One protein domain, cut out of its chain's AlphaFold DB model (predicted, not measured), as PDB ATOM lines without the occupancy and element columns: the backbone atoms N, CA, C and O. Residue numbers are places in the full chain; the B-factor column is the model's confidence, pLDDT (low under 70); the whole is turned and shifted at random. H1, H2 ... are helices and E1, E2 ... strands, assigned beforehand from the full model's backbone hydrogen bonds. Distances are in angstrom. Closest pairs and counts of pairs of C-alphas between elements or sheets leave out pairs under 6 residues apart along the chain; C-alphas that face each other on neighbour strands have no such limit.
ATOM      1  N   ILE A  46     -23.924  11.592 -31.309       78.44
ATOM      2  CA  ILE A  46     -24.343  11.610 -29.895       78.44
ATOM      3  C   ILE A  46     -25.632  12.424 -29.723       78.44
ATOM      4  O   ILE A  46     -26.570  11.968 -29.082       78.44
ATOM      5  N   GLN A  47     -25.721  13.619 -30.312       69.69
ATOM      6  CA  GLN A  47     -26.927  14.448 -30.198       69.69
ATOM      7  C   GLN A  47     -28.154  13.797 -30.853       69.69
ATOM      8  O   GLN A  47     -29.241  13.820 -30.279       69.69
ATOM      9  N   GLN A  48     -27.988  13.213 -32.043       73.38
ATOM     10  CA  GLN A  48     -29.076  12.545 -32.768       73.38
ATOM     11  C   GLN A  48     -29.528  11.264 -32.070       73.38
ATOM     12  O   GLN A  48     -30.728  11.073 -31.880       73.38
ATOM     13  N   GLY A  49     -28.580  10.440 -31.620       71.81
ATOM     14  CA  GLY A  49     -28.878   9.239 -30.857       71.81
ATOM     15  C   GLY A  49     -29.558   9.568 -29.531       71.81
ATOM     16  O   GLY A  49     -30.580   8.974 -29.232       71.81
ATOM     17  N   ALA A  50     -29.102  10.579 -28.785       68.81
ATOM     18  CA  ALA A  50     -29.768  10.992 -27.548       68.81
ATOM     19  C   ALA A  50     -31.194  11.515 -27.786       68.81
ATOM     20  O   ALA A  50     -32.110  11.155 -27.053       68.81
ATOM     21  N   ALA A  51     -31.410  12.320 -28.833       60.47
ATOM     22  CA  ALA A  51     -32.747  12.782 -29.201       60.47
ATOM     23  C   ALA A  51     -33.672  11.616 -29.585       60.47
ATOM     24  O   ALA A  51     -34.841  11.612 -29.210       60.47
ATOM     25  N   TYR A  52     -33.146  10.615 -30.295       67.44
ATOM     26  CA  TYR A  52     -33.864   9.378 -30.598       67.44
ATOM     27  C   TYR A  52     -34.181   8.580 -29.328       67.44
ATOM     28  O   TYR A  52     -35.311   8.127 -29.164       67.44
ATOM     29  N   MET A  53     -33.217   8.485 -28.406       72.38
ATOM     30  CA  MET A  53     -33.362   7.763 -27.145       72.38
ATOM     31  C   MET A  53     -34.382   8.389 -26.190       72.38
ATOM     32  O   MET A  53     -34.965   7.686 -25.375       72.38
ATOM     33  N   LEU A  54     -34.592   9.703 -26.289       61.75
ATOM     34  CA  LEU A  54     -35.492  10.480 -25.437       61.75
ATOM     35  C   LEU A  54     -36.853  10.779 -26.071       61.75
ATOM     36  O   LEU A  54     -37.656  11.464 -25.445       61.75
ATOM     37  N   ASN A  55     -37.110  10.353 -27.309       60.75
ATOM     38  CA  ASN A  55     -38.324  10.731 -28.028       60.75
ATOM     39  C   ASN A  55     -39.544   9.940 -27.515       60.75
ATOM     40  O   ASN A  55     -39.687   8.783 -27.910       60.75
ATOM     41  N   PRO A  56     -40.475  10.555 -26.754       41.84
ATOM     42  CA  PRO A  56     -41.599   9.854 -26.125       41.84
ATOM     43  C   PRO A  56     -42.681   9.398 -27.117       41.84
ATOM     44  O   PRO A  56     -43.649   8.764 -26.718       41.84
ATOM     45  N   VAL A  57     -42.545   9.753 -28.400       36.00
ATOM     46  CA  VAL A  57     -43.456   9.382 -29.499       36.00
ATOM     47  C   VAL A  57     -42.746   8.463 -30.514       36.00
ATOM     48  O   VAL A  57     -43.304   8.122 -31.554       36.00
ATOM     49  N   GLY A  58     -41.484   8.099 -30.262       41.06
ATOM     50  CA  GLY A  58     -40.678   7.228 -31.121       41.06
ATOM     51  C   GLY A  58     -40.628   5.786 -30.611       41.06
ATOM     52  O   GLY A  58     -40.780   5.536 -29.424       41.06
ATOM     53  N   SER A  59     -40.320   4.838 -31.501       46.12
ATOM     54  CA  SER A  59     -40.257   3.385 -31.241       46.12
ATOM     55  C   SER A  59     -39.245   2.921 -30.182       46.12
ATOM     56  O   SER A  59     -39.160   1.725 -29.911       46.12
ATOM     57  N   TYR A  60     -38.434   3.834 -29.646       48.03
ATOM     58  CA  TYR A  60     -37.350   3.543 -28.712       48.03
ATOM     59  C   TYR A  60     -37.654   4.000 -27.273       48.03
ATOM     60  O   TYR A  60     -37.055   3.479 -26.339       48.03
ATOM     61  N   TYR A  61     -38.554   4.967 -27.058       46.69
ATOM     62  CA  TYR A  61     -38.934   5.368 -25.702       46.69
ATOM     63  C   TYR A  61     -40.248   4.664 -25.338       46.69
ATOM     64  O   TYR A  61     -41.274   4.969 -25.951       46.69
ATOM     65  N   PRO A  62     -40.253   3.716 -24.386       53.25
ATOM     66  CA  PRO A  62     -41.482   3.030 -23.997       53.25
ATOM     67  C   PRO A  62     -42.495   4.025 -23.412       53.25
ATOM     68  O   PRO A  62     -42.109   4.975 -22.730       53.25
ATOM     69  N   GLU A  63     -43.796   3.794 -23.628       47.47
ATOM     70  CA  GLU A  63     -44.869   4.691 -23.150       47.47
ATOM     71  C   GLU A  63     -44.823   4.924 -21.625       47.47
ATOM     72  O   GLU A  63     -45.192   5.996 -21.144       47.47
ATOM     73  N   ASP A 296     -14.259  -1.874 -38.519       97.25
ATOM     74  CA  ASP A 296     -15.239  -2.629 -37.728       97.25
ATOM     75  C   ASP A 296     -14.778  -4.062 -37.397       97.25
ATOM     76  O   ASP A 296     -13.729  -4.522 -37.861       97.25
ATOM     77  N   PHE A 297     -15.553  -4.744 -36.550       98.00
ATOM     78  CA  PHE A 297     -15.243  -6.062 -35.990       98.00
ATOM     79  C   PHE A 297     -16.343  -7.086 -36.275       98.00
ATOM     80  O   PHE A 297     -17.500  -6.740 -36.501       98.00
ATOM     81  N   ASP A 298     -15.943  -8.355 -36.277       95.44
ATOM     82  CA  ASP A 298     -16.806  -9.516 -36.477       95.44
ATOM     83  C   ASP A 298     -16.848 -10.350 -35.200       95.44
ATOM     84  O   ASP A 298     -15.795 -10.719 -34.684       95.44
ATOM     85  N   SER A 299     -18.047 -10.662 -34.725       91.38
ATOM     86  CA  SER A 299     -18.275 -11.529 -33.569       91.38
ATOM     87  C   SER A 299     -19.296 -12.588 -33.966       91.38
ATOM     88  O   SER A 299     -20.267 -12.287 -34.663       91.38
ATOM     89  N   TRP A 300     -19.029 -13.853 -33.630       81.75
ATOM     90  CA  TRP A 300     -19.859 -15.006 -34.027       81.75
ATOM     91  C   TRP A 300     -20.218 -15.066 -35.529       81.75
ATOM     92  O   TRP A 300     -21.279 -15.551 -35.913       81.75
ATOM     93  N   GLY A 301     -19.318 -14.592 -36.400       87.12
ATOM     94  CA  GLY A 301     -19.508 -14.577 -37.856       87.12
ATOM     95  C   GLY A 301     -20.340 -13.407 -38.391       87.12
ATOM     96  O   GLY A 301     -20.620 -13.373 -39.592       87.12
ATOM     97  N   THR A 302     -20.741 -12.470 -37.526       92.56
ATOM     98  CA  THR A 302     -21.534 -11.292 -37.889       92.56
ATOM     99  C   THR A 302     -20.775 -10.002 -37.595       92.56
ATOM    100  O   THR A 302     -20.366  -9.724 -36.465       92.56
ATOM    101  N   THR A 303     -20.622  -9.168 -38.626       97.31
ATOM    102  CA  THR A 303     -19.941  -7.875 -38.513       97.31
ATOM    103  C   THR A 303     -20.924  -6.830 -38.033       97.31
ATOM    104  O   THR A 303     -21.898  -6.544 -38.732       97.31
ATOM    105  N   ASN A 304     -20.662  -6.271 -36.857       97.94
ATOM    106  CA  ASN A 304     -21.630  -5.455 -36.147       97.94
ATOM    107  C   ASN A 304     -20.983  -4.257 -35.430       97.94
ATOM    108  O   ASN A 304     -19.755  -4.160 -35.280       97.94
ATOM    109  N   VAL A 305     -21.821  -3.301 -35.026       98.25
ATOM    110  CA  VAL A 305     -21.357  -2.071 -34.375       98.25
ATOM    111  C   VAL A 305     -21.006  -2.289 -32.907       98.25
ATOM    112  O   VAL A 305     -20.072  -1.658 -32.419       98.25
ATOM    113  N   GLU A 306     -21.700  -3.190 -32.218       97.88
ATOM    114  CA  GLU A 306     -21.541  -3.479 -30.794       97.88
ATOM    115  C   GLU A 306     -20.123  -3.964 -30.484       97.88
ATOM    116  O   GLU A 306     -19.462  -3.420 -29.599       97.88
ATOM    117  N   SER A 307     -19.586  -4.873 -31.298       98.25
ATOM    118  CA  SER A 307     -18.206  -5.341 -31.163       98.25
ATOM    119  C   SER A 307     -17.186  -4.248 -31.417       98.25
ATOM    120  O   SER A 307     -16.189  -4.126 -30.705       98.25
ATOM    121  N   THR A 308     -17.456  -3.382 -32.389       98.62
ATOM    122  CA  THR A 308     -16.593  -2.226 -32.649       98.62
ATOM    123  C   THR A 308     -16.642  -1.229 -31.480       98.62
ATOM    124  O   THR A 308     -15.613  -0.658 -31.108       98.62
ATOM    125  N   ALA A 309     -17.812  -1.056 -30.858       98.62
ATOM    126  CA  ALA A 309     -18.016  -0.217 -29.684       98.62
ATOM    127  C   ALA A 309     -17.247  -0.743 -28.461       98.62
ATOM    128  O   ALA A 309     -16.564   0.042 -27.801       98.62
ATOM    129  N   GLN A 310     -17.257  -2.057 -28.204       98.62
ATOM    130  CA  GLN A 310     -16.466  -2.653 -27.120       98.62
ATOM    131  C   GLN A 310     -14.965  -2.413 -27.306       98.62
ATOM    132  O   GLN A 310     -14.279  -2.002 -26.367       98.62
ATOM    133  N   VAL A 311     -14.444  -2.612 -28.521       98.81
ATOM    134  CA  VAL A 311     -13.019  -2.387 -28.807       98.81
ATOM    135  C   VAL A 311     -12.643  -0.918 -28.609       98.81
ATOM    136  O   VAL A 311     -11.620  -0.632 -27.987       98.81
ATOM    137  N   LEU A 312     -13.485   0.024 -29.051       98.75
ATOM    138  CA  LEU A 312     -13.274   1.451 -28.789       98.75
ATOM    139  C   LEU A 312     -13.199   1.743 -27.281       98.75
ATOM    140  O   LEU A 312     -12.293   2.446 -26.832       98.75
ATOM    141  N   MET A 313     -14.111   1.170 -26.496       98.50
ATOM    142  CA  MET A 313     -14.123   1.318 -25.039       98.50
ATOM    143  C   MET A 313     -12.841   0.788 -24.389       98.50
ATOM    144  O   MET A 313     -12.306   1.436 -23.491       98.50
ATOM    145  N   ALA A 314     -12.302  -0.338 -24.865       98.62
ATOM    146  CA  ALA A 314     -11.046  -0.902 -24.368       98.62
ATOM    147  C   ALA A 314      -9.841   0.026 -24.599       98.62
ATOM    148  O   ALA A 314      -9.029   0.206 -23.690       98.62
ATOM    149  N   LEU A 315      -9.738   0.657 -25.777       98.56
ATOM    150  CA  LEU A 315      -8.681   1.640 -26.050       98.56
ATOM    151  C   LEU A 315      -8.798   2.841 -25.108       98.56
ATOM    152  O   LEU A 315      -7.815   3.231 -24.475       98.56
ATOM    153  N   ILE A 316     -10.006   3.387 -24.965       98.19
ATOM    154  CA  ILE A 316     -10.245   4.560 -24.118       98.19
ATOM    155  C   ILE A 316      -9.970   4.242 -22.642       98.19
ATOM    156  O   ILE A 316      -9.365   5.059 -21.950       98.19
ATOM    157  N   ALA A 317     -10.351   3.055 -22.161       97.50
ATOM    158  CA  ALA A 317     -10.057   2.603 -20.798       97.50
ATOM    159  C   ALA A 317      -8.545   2.575 -20.508       97.50
ATOM    160  O   ALA A 317      -8.120   2.869 -19.392       97.50
ATOM    161  N   MET A 318      -7.736   2.269 -21.526       97.50
ATOM    162  CA  MET A 318      -6.272   2.276 -21.464       97.50
ATOM    163  C   MET A 318      -5.647   3.654 -21.737       97.50
ATOM    164  O   MET A 318      -4.424   3.782 -21.718       97.50
ATOM    165  N   GLY A 319      -6.460   4.687 -21.983       96.06
ATOM    166  CA  GLY A 319      -5.991   6.034 -22.313       96.06
ATOM    167  C   GLY A 319      -5.367   6.152 -23.708       96.06
ATOM    168  O   GLY A 319      -4.569   7.056 -23.943       96.06
ATOM    169  N   ILE A 320      -5.697   5.236 -24.619       97.25
ATOM    170  CA  ILE A 320      -5.172   5.190 -25.986       97.25
ATOM    171  C   ILE A 320      -6.092   6.000 -26.905       97.25
ATOM    172  O   ILE A 320      -7.290   5.723 -26.976       97.25
ATOM    173  N   ASP A 321      -5.539   6.969 -27.648       95.44
ATOM    174  CA  ASP A 321      -6.303   7.712 -28.659       95.44
ATOM    175  C   ASP A 321      -6.556   6.820 -29.897       95.44
ATOM    176  O   ASP A 321      -5.607   6.474 -30.615       95.44
ATOM    177  N   PRO A 322      -7.823   6.465 -30.203       94.75
ATOM    178  CA  PRO A 322      -8.170   5.594 -31.326       94.75
ATOM    179  C   PRO A 322      -7.879   6.205 -32.707       94.75
ATOM    180  O   PRO A 322      -7.980   5.500 -33.711       94.75
ATOM    181  N   LEU A 323      -7.546   7.498 -32.793       94.44
ATOM    182  CA  LEU A 323      -7.110   8.147 -34.034       94.44
ATOM    183  C   LEU A 323      -5.588   8.157 -34.216       94.44
ATOM    184  O   LEU A 323      -5.121   8.560 -35.280       94.44
ATOM    185  N   LYS A 324      -4.817   7.760 -33.195       93.25
ATOM    186  CA  LYS A 324      -3.345   7.843 -33.192       93.25
ATOM    187  C   LYS A 324      -2.649   6.499 -33.015       93.25
ATOM    188  O   LYS A 324      -1.461   6.406 -33.304       93.25
ATOM    189  N   ASP A 325      -3.355   5.474 -32.546       95.88
ATOM    190  CA  ASP A 325      -2.772   4.144 -32.391       95.88
ATOM    191  C   ASP A 325      -2.730   3.400 -33.733       95.88
ATOM    192  O   ASP A 325      -3.748   2.908 -34.225       95.88
ATOM    193  N   ASP A 326      -1.530   3.293 -34.311       96.44
ATOM    194  CA  ASP A 326      -1.281   2.621 -35.593       96.44
ATOM    195  C   ASP A 326      -1.800   1.170 -35.633       96.44
ATOM    196  O   ASP A 326      -2.081   0.657 -36.715       96.44
ATOM    197  N   ARG A 327      -1.967   0.496 -34.480       97.00
ATOM    198  CA  ARG A 327      -2.529  -0.868 -34.422       97.00
ATOM    199  C   ARG A 327      -4.000  -0.915 -34.833       97.00
ATOM    200  O   ARG A 327      -4.462  -1.970 -35.258       97.00
ATOM    201  N   PHE A 328      -4.724   0.194 -34.689       97.88
ATOM    202  CA  PHE A 328      -6.165   0.293 -34.937       97.88
ATOM    203  C   PHE A 328      -6.516   1.263 -36.077       97.88
ATOM    204  O   PHE A 328      -7.685   1.626 -36.263       97.88
ATOM    205  N   ILE A 329      -5.510   1.659 -36.862       97.06
ATOM    206  CA  ILE A 329      -5.662   2.399 -38.112       97.06
ATOM    207  C   ILE A 329      -5.379   1.432 -39.257       97.06
ATOM    208  O   ILE A 329      -4.256   0.981 -39.481       97.06
ATOM    209  N   THR A 330      -6.417   1.114 -40.023       96.00
ATOM    210  CA  THR A 330      -6.287   0.199 -41.160       96.00
ATOM    211  C   THR A 330      -5.366   0.780 -42.239       96.00
ATOM    212  O   THR A 330      -5.205   1.992 -42.368       96.00
ATOM    213  N   ALA A 331      -4.853  -0.070 -43.133       92.06
ATOM    214  CA  ALA A 331      -4.051   0.381 -44.278       92.06
ATOM    215  C   ALA A 331      -4.783   1.375 -45.211       92.06
ATOM    216  O   ALA A 331      -4.139   2.087 -45.978       92.06
ATOM    217  N   SER A 332      -6.123   1.421 -45.161       90.88
ATOM    218  CA  SER A 332      -6.949   2.387 -45.904       90.88
ATOM    219  C   SER A 332      -7.219   3.685 -45.129       90.88
ATOM    220  O   SER A 332      -7.933   4.548 -45.630       90.88
ATOM    221  N   GLY A 333      -6.667   3.828 -43.921       93.19
ATOM    222  CA  GLY A 333      -6.849   4.986 -43.046       93.19
ATOM    223  C   GLY A 333      -8.144   4.984 -42.230       93.19
ATOM    224  O   GLY A 333      -8.425   5.976 -41.568       93.19
ATOM    225  N   ASN A 334      -8.939   3.907 -42.264       95.38
ATOM    226  CA  ASN A 334     -10.139   3.790 -41.428       95.38
ATOM    227  C   ASN A 334      -9.763   3.447 -39.984       95.38
ATOM    228  O   ASN A 334      -8.927   2.566 -39.769       95.38
ATOM    229  N   THR A 335     -10.428   4.099 -39.035       97.06
ATOM    230  CA  THR A 335     -10.302   3.889 -37.585       97.06
ATOM    231  C   THR A 335     -11.547   3.204 -37.010       97.06
ATOM    232  O   THR A 335     -12.553   3.036 -37.706       97.06
ATOM    233  N   LEU A 336     -11.525   2.877 -35.714       97.56
ATOM    234  CA  LEU A 336     -12.712   2.406 -34.980       97.56
ATOM    235  C   LEU A 336     -13.882   3.397 -35.062       97.56
ATOM    236  O   LEU A 336     -15.037   2.995 -35.174       97.56
ATOM    237  N   ILE A 337     -13.591   4.703 -35.068       97.81
ATOM    238  CA  ILE A 337     -14.616   5.750 -35.159       97.81
ATOM    239  C   ILE A 337     -15.295   5.722 -36.535       97.81
ATOM    240  O   ILE A 337     -16.514   5.868 -36.625       97.81
ATOM    241  N   ASN A 338     -14.540   5.473 -37.614       96.75
ATOM    242  CA  ASN A 338     -15.133   5.232 -38.935       96.75
ATOM    243  C   ASN A 338     -15.990   3.958 -38.937       96.75
ATOM    244  O   ASN A 338     -17.097   3.966 -39.483       96.75
ATOM    245  N   GLY A 339     -15.478   2.903 -38.298       97.31
ATOM    246  CA  GLY A 339     -16.158   1.627 -38.116       97.31
ATOM    247  C   GLY A 339     -17.494   1.757 -37.390       97.31
ATOM    248  O   GLY A 339     -18.437   1.100 -37.793       97.31
ATOM    249  N   ILE A 340     -17.626   2.647 -36.401       98.44
ATOM    250  CA  ILE A 340     -18.892   2.881 -35.683       98.44
ATOM    251  C   ILE A 340     -19.829   3.806 -36.466       98.44
ATOM    252  O   ILE A 340     -20.998   3.483 -36.677       98.44
ATOM    253  N   LEU A 341     -19.337   4.956 -36.944       97.25
ATOM    254  CA  LEU A 341     -20.191   5.988 -37.549       97.25
ATOM    255  C   LEU A 341     -20.891   5.539 -38.838       97.25
ATOM    256  O   LEU A 341     -21.924   6.098 -39.196       97.25
ATOM    257  N   ARG A 342     -20.387   4.517 -39.535       96.12
ATOM    258  CA  ARG A 342     -21.078   3.945 -40.706       96.12
ATOM    259  C   ARG A 342     -22.402   3.245 -40.361       96.12
ATOM    260  O   ARG A 342     -23.274   3.134 -41.229       96.12
ATOM    261  N   TYR A 343     -22.560   2.797 -39.114       97.50
ATOM    262  CA  TYR A 343     -23.789   2.185 -38.605       97.50
ATOM    263  C   TYR A 343     -24.782   3.226 -38.071       97.50
ATOM    264  O   TYR A 343     -25.921   2.875 -37.788       97.50
ATOM    265  N   HIS A 344     -24.400   4.501 -37.973       94.75
ATOM    266  CA  HIS A 344     -25.314   5.568 -37.573       94.75
ATOM    267  C   HIS A 344     -26.346   5.854 -38.674       94.75
ATOM    268  O   HIS A 344     -25.997   5.998 -39.852       94.75
ATOM    269  N   VAL A 345     -27.613   5.980 -38.284       88.50
ATOM    270  CA  VAL A 345     -28.711   6.405 -39.155       88.50
ATOM    271  C   VAL A 345     -29.046   7.856 -38.822       88.50
ATOM    272  O   VAL A 345     -29.440   8.172 -37.706       88.50
ATOM    273  N   ALA A 346     -28.882   8.757 -39.793       77.88
ATOM    274  CA  ALA A 346     -29.095  10.187 -39.577       77.88
ATOM    275  C   ALA A 346     -30.509  10.486 -39.041       77.88
ATOM    276  O   ALA A 346     -31.503  10.028 -39.602       77.88
ATOM    277  N   GLY A 347     -30.581  11.280 -37.975       64.38
ATOM    278  CA  GLY A 347     -31.798  11.631 -37.245       64.38
ATOM    279  C   GLY A 347     -32.308  10.545 -36.292       64.38
ATOM    280  O   GLY A 347     -33.386  10.716 -35.732       64.38
ATOM    281  N   SER A 348     -31.579   9.438 -36.124       79.75
ATOM    282  CA  SER A 348     -31.997   8.273 -35.341       79.75
ATOM    283  C   SER A 348     -30.800   7.638 -34.606       79.75
ATOM    284  O   SER A 348     -29.819   8.319 -34.310       79.75
ATOM    285  N   GLY A 349     -30.904   6.355 -34.252       85.56
ATOM    286  CA  GLY A 349     -29.872   5.570 -33.580       85.56
ATOM    287  C   GLY A 349     -28.933   4.828 -34.538       85.56
ATOM    288  O   GLY A 349     -28.604   5.291 -35.634       85.56
ATOM    289  N   PHE A 350     -28.491   3.646 -34.117       94.38
ATOM    290  CA  PHE A 350     -27.540   2.806 -34.844       94.38
ATOM    291  C   PHE A 350     -28.184   1.484 -35.261       94.38
ATOM    292  O   PHE A 350     -29.041   0.947 -34.565       94.38
ATOM    293  N   ARG A 351     -27.767   0.951 -36.408       94.69
ATOM    294  CA  ARG A 351     -28.118  -0.402 -36.876       94.69
ATOM    295  C   ARG A 351     -27.103  -1.426 -36.373       94.69
ATOM    296  O   ARG A 351     -25.922  -1.110 -36.282       94.69
ATOM    297  N   HIS A 352     -27.568  -2.647 -36.112       94.81
ATOM    298  CA  HIS A 352     -26.719  -3.773 -35.697       94.81
ATOM    299  C   HIS A 352     -25.757  -4.194 -36.821       94.81
ATOM    300  O   HIS A 352     -24.541  -4.194 -36.655       94.81
ATOM    301  N   VAL A 353     -26.304  -4.452 -38.014       95.06
ATOM    302  CA  VAL A 353     -25.569  -4.788 -39.245       95.06
ATOM    303  C   VAL A 353     -25.835  -3.742 -40.325       95.06
ATOM    304  O   VAL A 353     -26.862  -3.066 -40.296       95.06
ATOM    305  N   MET A 354     -24.938  -3.607 -41.309       90.25
ATOM    306  CA  MET A 354     -25.022  -2.556 -42.340       90.25
ATOM    307  C   MET A 354     -26.340  -2.549 -43.129       90.25
ATOM    308  O   MET A 354     -26.833  -1.471 -43.454       90.25
ATOM    309  N   ASP A 355     -26.921  -3.716 -43.394       87.31
ATOM    310  CA  ASP A 355     -28.166  -3.842 -44.164       87.31
ATOM    311  C   ASP A 355     -29.420  -3.922 -43.269       87.31
ATOM    312  O   ASP A 355     -30.522  -4.146 -43.761       87.31
ATOM    313  N   GLY A 356     -29.263  -3.727 -41.953       83.06
ATOM    314  CA  GLY A 356     -30.347  -3.771 -40.972       83.06
ATOM    315  C   GLY A 356     -31.009  -2.415 -40.704       83.06
ATOM    316  O   GLY A 356     -30.502  -1.354 -41.082       83.06
ATOM    317  N   SER A 357     -32.142  -2.456 -40.001       88.94
ATOM    318  CA  SER A 357     -32.806  -1.282 -39.429       88.94
ATOM    319  C   SER A 357     -32.108  -0.802 -38.151       88.94
ATOM    320  O   SER A 357     -31.219  -1.467 -37.611       88.94
ATOM    321  N   VAL A 358     -32.521   0.366 -37.652       84.88
ATOM    322  CA  VAL A 358     -32.092   0.863 -36.336       84.88
ATOM    323  C   VAL A 358     -32.434  -0.182 -35.272       84.88
ATOM    324  O   VAL A 358     -33.534  -0.729 -35.264       84.88
ATOM    325  N   ASN A 359     -31.474  -0.473 -34.400       90.19
ATOM    326  CA  ASN A 359     -31.565  -1.484 -33.358       90.19
ATOM    327  C   ASN A 359     -31.261  -0.841 -31.999       90.19
ATOM    328  O   ASN A 359     -30.353  -0.018 -31.876       90.19
ATOM    329  N   ALA A 360     -32.033  -1.201 -30.974       85.38
ATOM    330  CA  ALA A 360     -31.918  -0.577 -29.661       85.38
ATOM    331  C   ALA A 360     -30.578  -0.879 -28.972       85.38
ATOM    332  O   ALA A 360     -29.920   0.045 -28.512       85.38
ATOM    333  N   MET A 361     -30.127  -2.137 -28.983       87.81
ATOM    334  CA  MET A 361     -28.850  -2.531 -28.381       87.81
ATOM    335  C   MET A 361     -27.657  -1.929 -29.129       87.81
ATOM    336  O   MET A 361     -26.737  -1.406 -28.504       87.81
ATOM    337  N   ALA A 362     -27.702  -1.939 -30.463       94.12
ATOM    338  CA  ALA A 362     -26.714  -1.266 -31.300       94.12
ATOM    339  C   ALA A 362     -26.627   0.227 -30.963       94.12
ATOM    340  O   ALA A 362     -25.535   0.783 -30.852       94.12
ATOM    341  N   THR A 363     -27.787   0.866 -30.769       93.31
ATOM    342  CA  THR A 363     -27.881   2.272 -30.371       93.31
ATOM    343  C   THR A 363     -27.261   2.491 -29.000       93.31
ATOM    344  O   THR A 363     -26.386   3.341 -28.890       93.31
ATOM    345  N   ASP A 364     -27.629   1.698 -27.996       92.62
ATOM    346  CA  ASP A 364     -27.097   1.787 -26.632       92.62
ATOM    347  C   ASP A 364     -25.572   1.693 -26.609       92.62
ATOM    348  O   ASP A 364     -24.889   2.565 -26.064       92.62
ATOM    349  N   GLN A 365     -25.034   0.649 -27.248       95.69
ATOM    350  CA  GLN A 365     -23.608   0.354 -27.205       95.69
ATOM    351  C   GLN A 365     -22.771   1.334 -28.019       95.69
ATOM    352  O   GLN A 365     -21.747   1.825 -27.537       95.69
ATOM    353  N   ALA A 366     -23.225   1.694 -29.220       97.62
ATOM    354  CA  ALA A 366     -22.556   2.722 -30.004       97.62
ATOM    355  C   ALA A 366     -22.614   4.086 -29.298       97.62
ATOM    356  O   ALA A 366     -21.616   4.810 -29.286       97.62
ATOM    357  N   MET A 367     -23.741   4.426 -28.664       94.69
ATOM    358  CA  MET A 367     -23.912   5.694 -27.955       94.69
ATOM    359  C   MET A 367     -22.956   5.834 -26.779       94.69
ATOM    360  O   MET A 367     -22.216   6.819 -26.738       94.69
ATOM    361  N   TYR A 368     -22.906   4.875 -25.846       96.38
ATOM    362  CA  TYR A 368     -21.980   5.019 -24.718       96.38
ATOM    363  C   TYR A 368     -20.512   4.979 -25.169       96.38
ATOM    364  O   TYR A 368     -19.677   5.637 -24.551       96.38
ATOM    365  N   ALA A 369     -20.176   4.277 -26.258       98.50
ATOM    366  CA  ALA A 369     -18.809   4.241 -26.777       98.50
ATOM    367  C   ALA A 369     -18.392   5.580 -27.405       98.50
ATOM    368  O   ALA A 369     -17.291   6.077 -27.152       98.50
ATOM    369  N   LEU A 370     -19.289   6.221 -28.160       98.06
ATOM    370  CA  LEU A 370     -19.064   7.573 -28.670       98.06
ATOM    371  C   LEU A 370     -19.001   8.609 -27.540       98.06
ATOM    372  O   LEU A 370     -18.140   9.487 -27.570       98.06
ATOM    373  N   VAL A 371     -19.854   8.486 -26.518       95.50
ATOM    374  CA  VAL A 371     -19.790   9.322 -25.310       95.50
ATOM    375  C   VAL A 371     -18.459   9.128 -24.584       95.50
ATOM    376  O   VAL A 371     -17.837  10.109 -24.185       95.50
ATOM    377  N   ALA A 372     -17.968   7.897 -24.444       97.38
ATOM    378  CA  ALA A 372     -16.660   7.637 -23.852       97.38
ATOM    379  C   ALA A 372     -15.534   8.325 -24.635       97.38
ATOM    380  O   ALA A 372     -14.631   8.902 -24.028       97.38
ATOM    381  N   TYR A 373     -15.611   8.315 -25.969       97.81
ATOM    382  CA  TYR A 373     -14.634   8.988 -26.819       97.81
ATOM    383  C   TYR A 373     -14.706  10.516 -26.687       97.81
ATOM    384  O   TYR A 373     -13.678  11.171 -26.523       97.81
ATOM    385  N   ASP A 374     -15.905  11.101 -26.671       91.56
ATOM    386  CA  ASP A 374     -16.084  12.539 -26.429       91.56
ATOM    387  C   ASP A 374     -15.558  12.957 -25.041       91.56
ATOM    388  O   ASP A 374     -14.889  13.985 -24.907       91.56
ATOM    389  N   ARG A 375     -15.770  12.126 -24.013       92.00
ATOM    390  CA  ARG A 375     -15.204  12.333 -22.671       92.00
ATOM    391  C   ARG A 375     -13.677  12.283 -22.678       92.00
ATOM    392  O   ARG A 375     -13.057  13.156 -22.071       92.00
ATOM    393  N   PHE A 376     -13.086  11.323 -23.390       94.50
ATOM    394  CA  PHE A 376     -11.638  11.210 -23.574       94.50
ATOM    395  C   PHE A 376     -11.049  12.469 -24.226       94.50
ATOM    396  O   PHE A 376     -10.125  13.068 -23.677       94.50
ATOM    397  N   LEU A 377     -11.649  12.948 -25.321       87.06
ATOM    398  CA  LEU A 377     -11.238  14.186 -26.000       87.06
ATOM    399  C   LEU A 377     -11.334  15.428 -25.103       87.06
ATOM    400  O   LEU A 377     -10.589  16.390 -25.277       87.06
ATOM    401  N   LYS A 378     -12.262  15.425 -24.142       83.19
ATOM    402  CA  LYS A 378     -12.458  16.514 -23.175       83.19
ATOM    403  C   LYS A 378     -11.611  16.360 -21.907       83.19
ATOM    404  O   LYS A 378     -11.766  17.165 -20.992       83.19
ATOM    405  N   GLY A 379     -10.754  15.339 -21.823       86.44
ATOM    406  CA  GLY A 379      -9.946  15.052 -20.635       86.44
ATOM    407  C   GLY A 379     -10.776  14.714 -19.391       86.44
ATOM    408  O   GLY A 379     -10.301  14.897 -18.272       86.44
ATOM    409  N   LYS A 380     -12.026  14.268 -19.569       85.75
ATOM    410  CA  LYS A 380     -12.891  13.818 -18.471       85.75
ATOM    411  C   LYS A 380     -12.540  12.384 -18.078       85.75
ATOM    412  O   LYS A 380     -11.920  11.649 -18.845       85.75
ATOM    413  N   ASN A 381     -12.999  11.961 -16.899       89.38
ATOM    414  CA  ASN A 381     -12.853  10.572 -16.474       89.38
ATOM    415  C   ASN A 381     -13.447   9.614 -17.515       89.38
ATOM    416  O   ASN A 381     -14.494   9.905 -18.113       89.38
ATOM    417  N   TYR A 382     -12.804   8.452 -17.671       93.50
ATOM    418  CA  TYR A 382     -13.346   7.325 -18.428       93.50
ATOM    419  C   TYR A 382     -14.807   7.073 -18.041       93.50
ATOM    420  O   TYR A 382     -15.178   7.249 -16.884       93.50
ATOM    421  N   ILE A 383     -15.649   6.681 -18.997       93.19
ATOM    422  CA  ILE A 383     -17.105   6.693 -18.822       93.19
ATOM    423  C   ILE A 383     -17.587   5.863 -17.624       93.19
ATOM    424  O   ILE A 383     -18.463   6.337 -16.896       93.19
ATOM    425  N   TYR A 384     -16.972   4.698 -17.378       94.75
ATOM    426  CA  TYR A 384     -17.267   3.884 -16.203       94.75
ATOM    427  C   TYR A 384     -16.666   4.464 -14.929       94.75
ATOM    428  O   TYR A 384     -17.277   4.286 -13.897       94.75
ATOM    429  N   ASN A 385     -15.555   5.208 -14.958       92.25
ATOM    430  CA  ASN A 385     -15.073   5.916 -13.770       92.25
ATOM    431  C   ASN A 385     -15.948   7.155 -13.516       92.25
ATOM    432  O   ASN A 385     -15.754   8.220 -14.103       92.25
ATOM    433  N   MET A 386     -16.911   6.997 -12.623       88.56
ATOM    434  CA  MET A 386     -17.895   7.994 -12.226       88.56
ATOM    435  C   MET A 386     -17.475   8.756 -10.971       88.56
ATOM    436  O   MET A 386     -18.300   9.453 -10.396       88.56
ATOM    437  N   SER A 387     -16.215   8.679 -10.520       82.25
ATOM    438  CA  SER A 387     -15.767   9.422  -9.330       82.25
ATOM    439  C   SER A 387     -15.901  10.945  -9.482       82.25
ATOM    440  O   SER A 387     -15.895  11.667  -8.491       82.25
ATOM    441  N   ASP A 388     -16.029  11.434 -10.719       72.06
ATOM    442  CA  ASP A 388     -16.339  12.824 -11.050       72.06
ATOM    443  C   ASP A 388     -17.811  13.200 -10.786       72.06
ATOM    444  O   ASP A 388     -18.133  14.386 -10.782       72.06
ATOM    445  N   ASN A 389     -18.683  12.230 -10.478       63.75
ATOM    446  CA  ASN A 389     -20.049  12.467  -9.995       63.75
ATOM    447  C   ASN A 389     -20.088  12.986  -8.539       63.75
ATOM    448  O   ASN A 389     -21.121  13.492  -8.117       63.75
TER     449      ASN A 389
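Overview. This is residues 46 to 63 and 296 to 389 of the 956 residues of a protein of Clostridium sp. CAG:226 (UniProt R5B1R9). A small hairpin of two short strands, E1 and E2, sits at the edge of the domain and leads straight into H2, which lies side by side with the long helix H4, and these two helices form the core. H3 packs on H2 at a steep tilt, H1 packs on residues 363 to 371 of H4, and long loops join H2 to H3 and H3 to H4. The printed part has 112 residues, with four named helices and two named strands in the order H1, E1, E2, H2, H3, H4; the sheet, of order E1 - E2, is antiparallel. The class is mostly helix, though named elements hold only 51 residues, under half. The whole is compact, with a radius of gyration of the C-alphas of 14.3 A and spans of 43 by 38 by 23 A.

Along the chain. Strand E1 is residues 297 to 299, 6.7 A long, and strand E2 is residues 302 to 304, 6.1 A long. Helix H2, residues 305 to 317, is 18.3 A long and begins at C-alpha 305, at (-21.357, -2.071, -34.375). Helix H4, residues 360 to 377, is 25.7 A long and ends at C-alpha 377, at (-11.238, 14.186, -26.000). Helix H3, residues 336 to 341, is 8.7 A long. Helix H1, residues 46 to 53, is 10.2 A long and begins at C-alpha 46, at (-24.343, 11.610, -29.895).

Arrangement. E1 and E2 form a hairpin, antiparallel at 132 degrees, with N 299 and O 302 3.0 A apart and N 302 and O 299 2.9 A apart, within hydrogen-bond range. The closest C-alphas of E1 and H2, those of Phe 297 and Thr 308, are 5.3 A apart. H2 and H4 touch at a shallow tilt of 26 degrees, the same way, closest at the C-alphas of Ala 309 and Ala 369, 5.4 A. H2 and H3 touch at a steep tilt of 47 degrees, opposite ways, closest at the C-alphas of Val 305 and Ile 340, 5.7 A. H3 and H4 are close but not clearly touching: their closest C-alphas, those of Ile 340 and Ala 366, are 6.8 A apart. H1 touches H4, with residues 363 to 371 of H4 alone, at a shallow tilt of 30 degrees, opposite ways, closest at the C-alphas of Ile 46 and Met 367, 6.2 A. H1 is apart from H2 and H3. In H1, H2, H3 and H4 every O i to N i+4 pair is within hydrogen-bond range.

Size, cuts and confidence. The two C-alphas farthest apart, those of Glu 63 and Ala 331, are 46.2 A apart. Residues 64 to 295 are not printed, and C-alphas 63 and 296 are 33.8 A apart across the cut. The links from H2 to H3 and from H3 to H4 are long, 18 residues each. Mean pLDDT of the printed part is 87.2; residue 47, residues 50 to 52, residues 54 to 63, residue 347 and residue 389 are under 70.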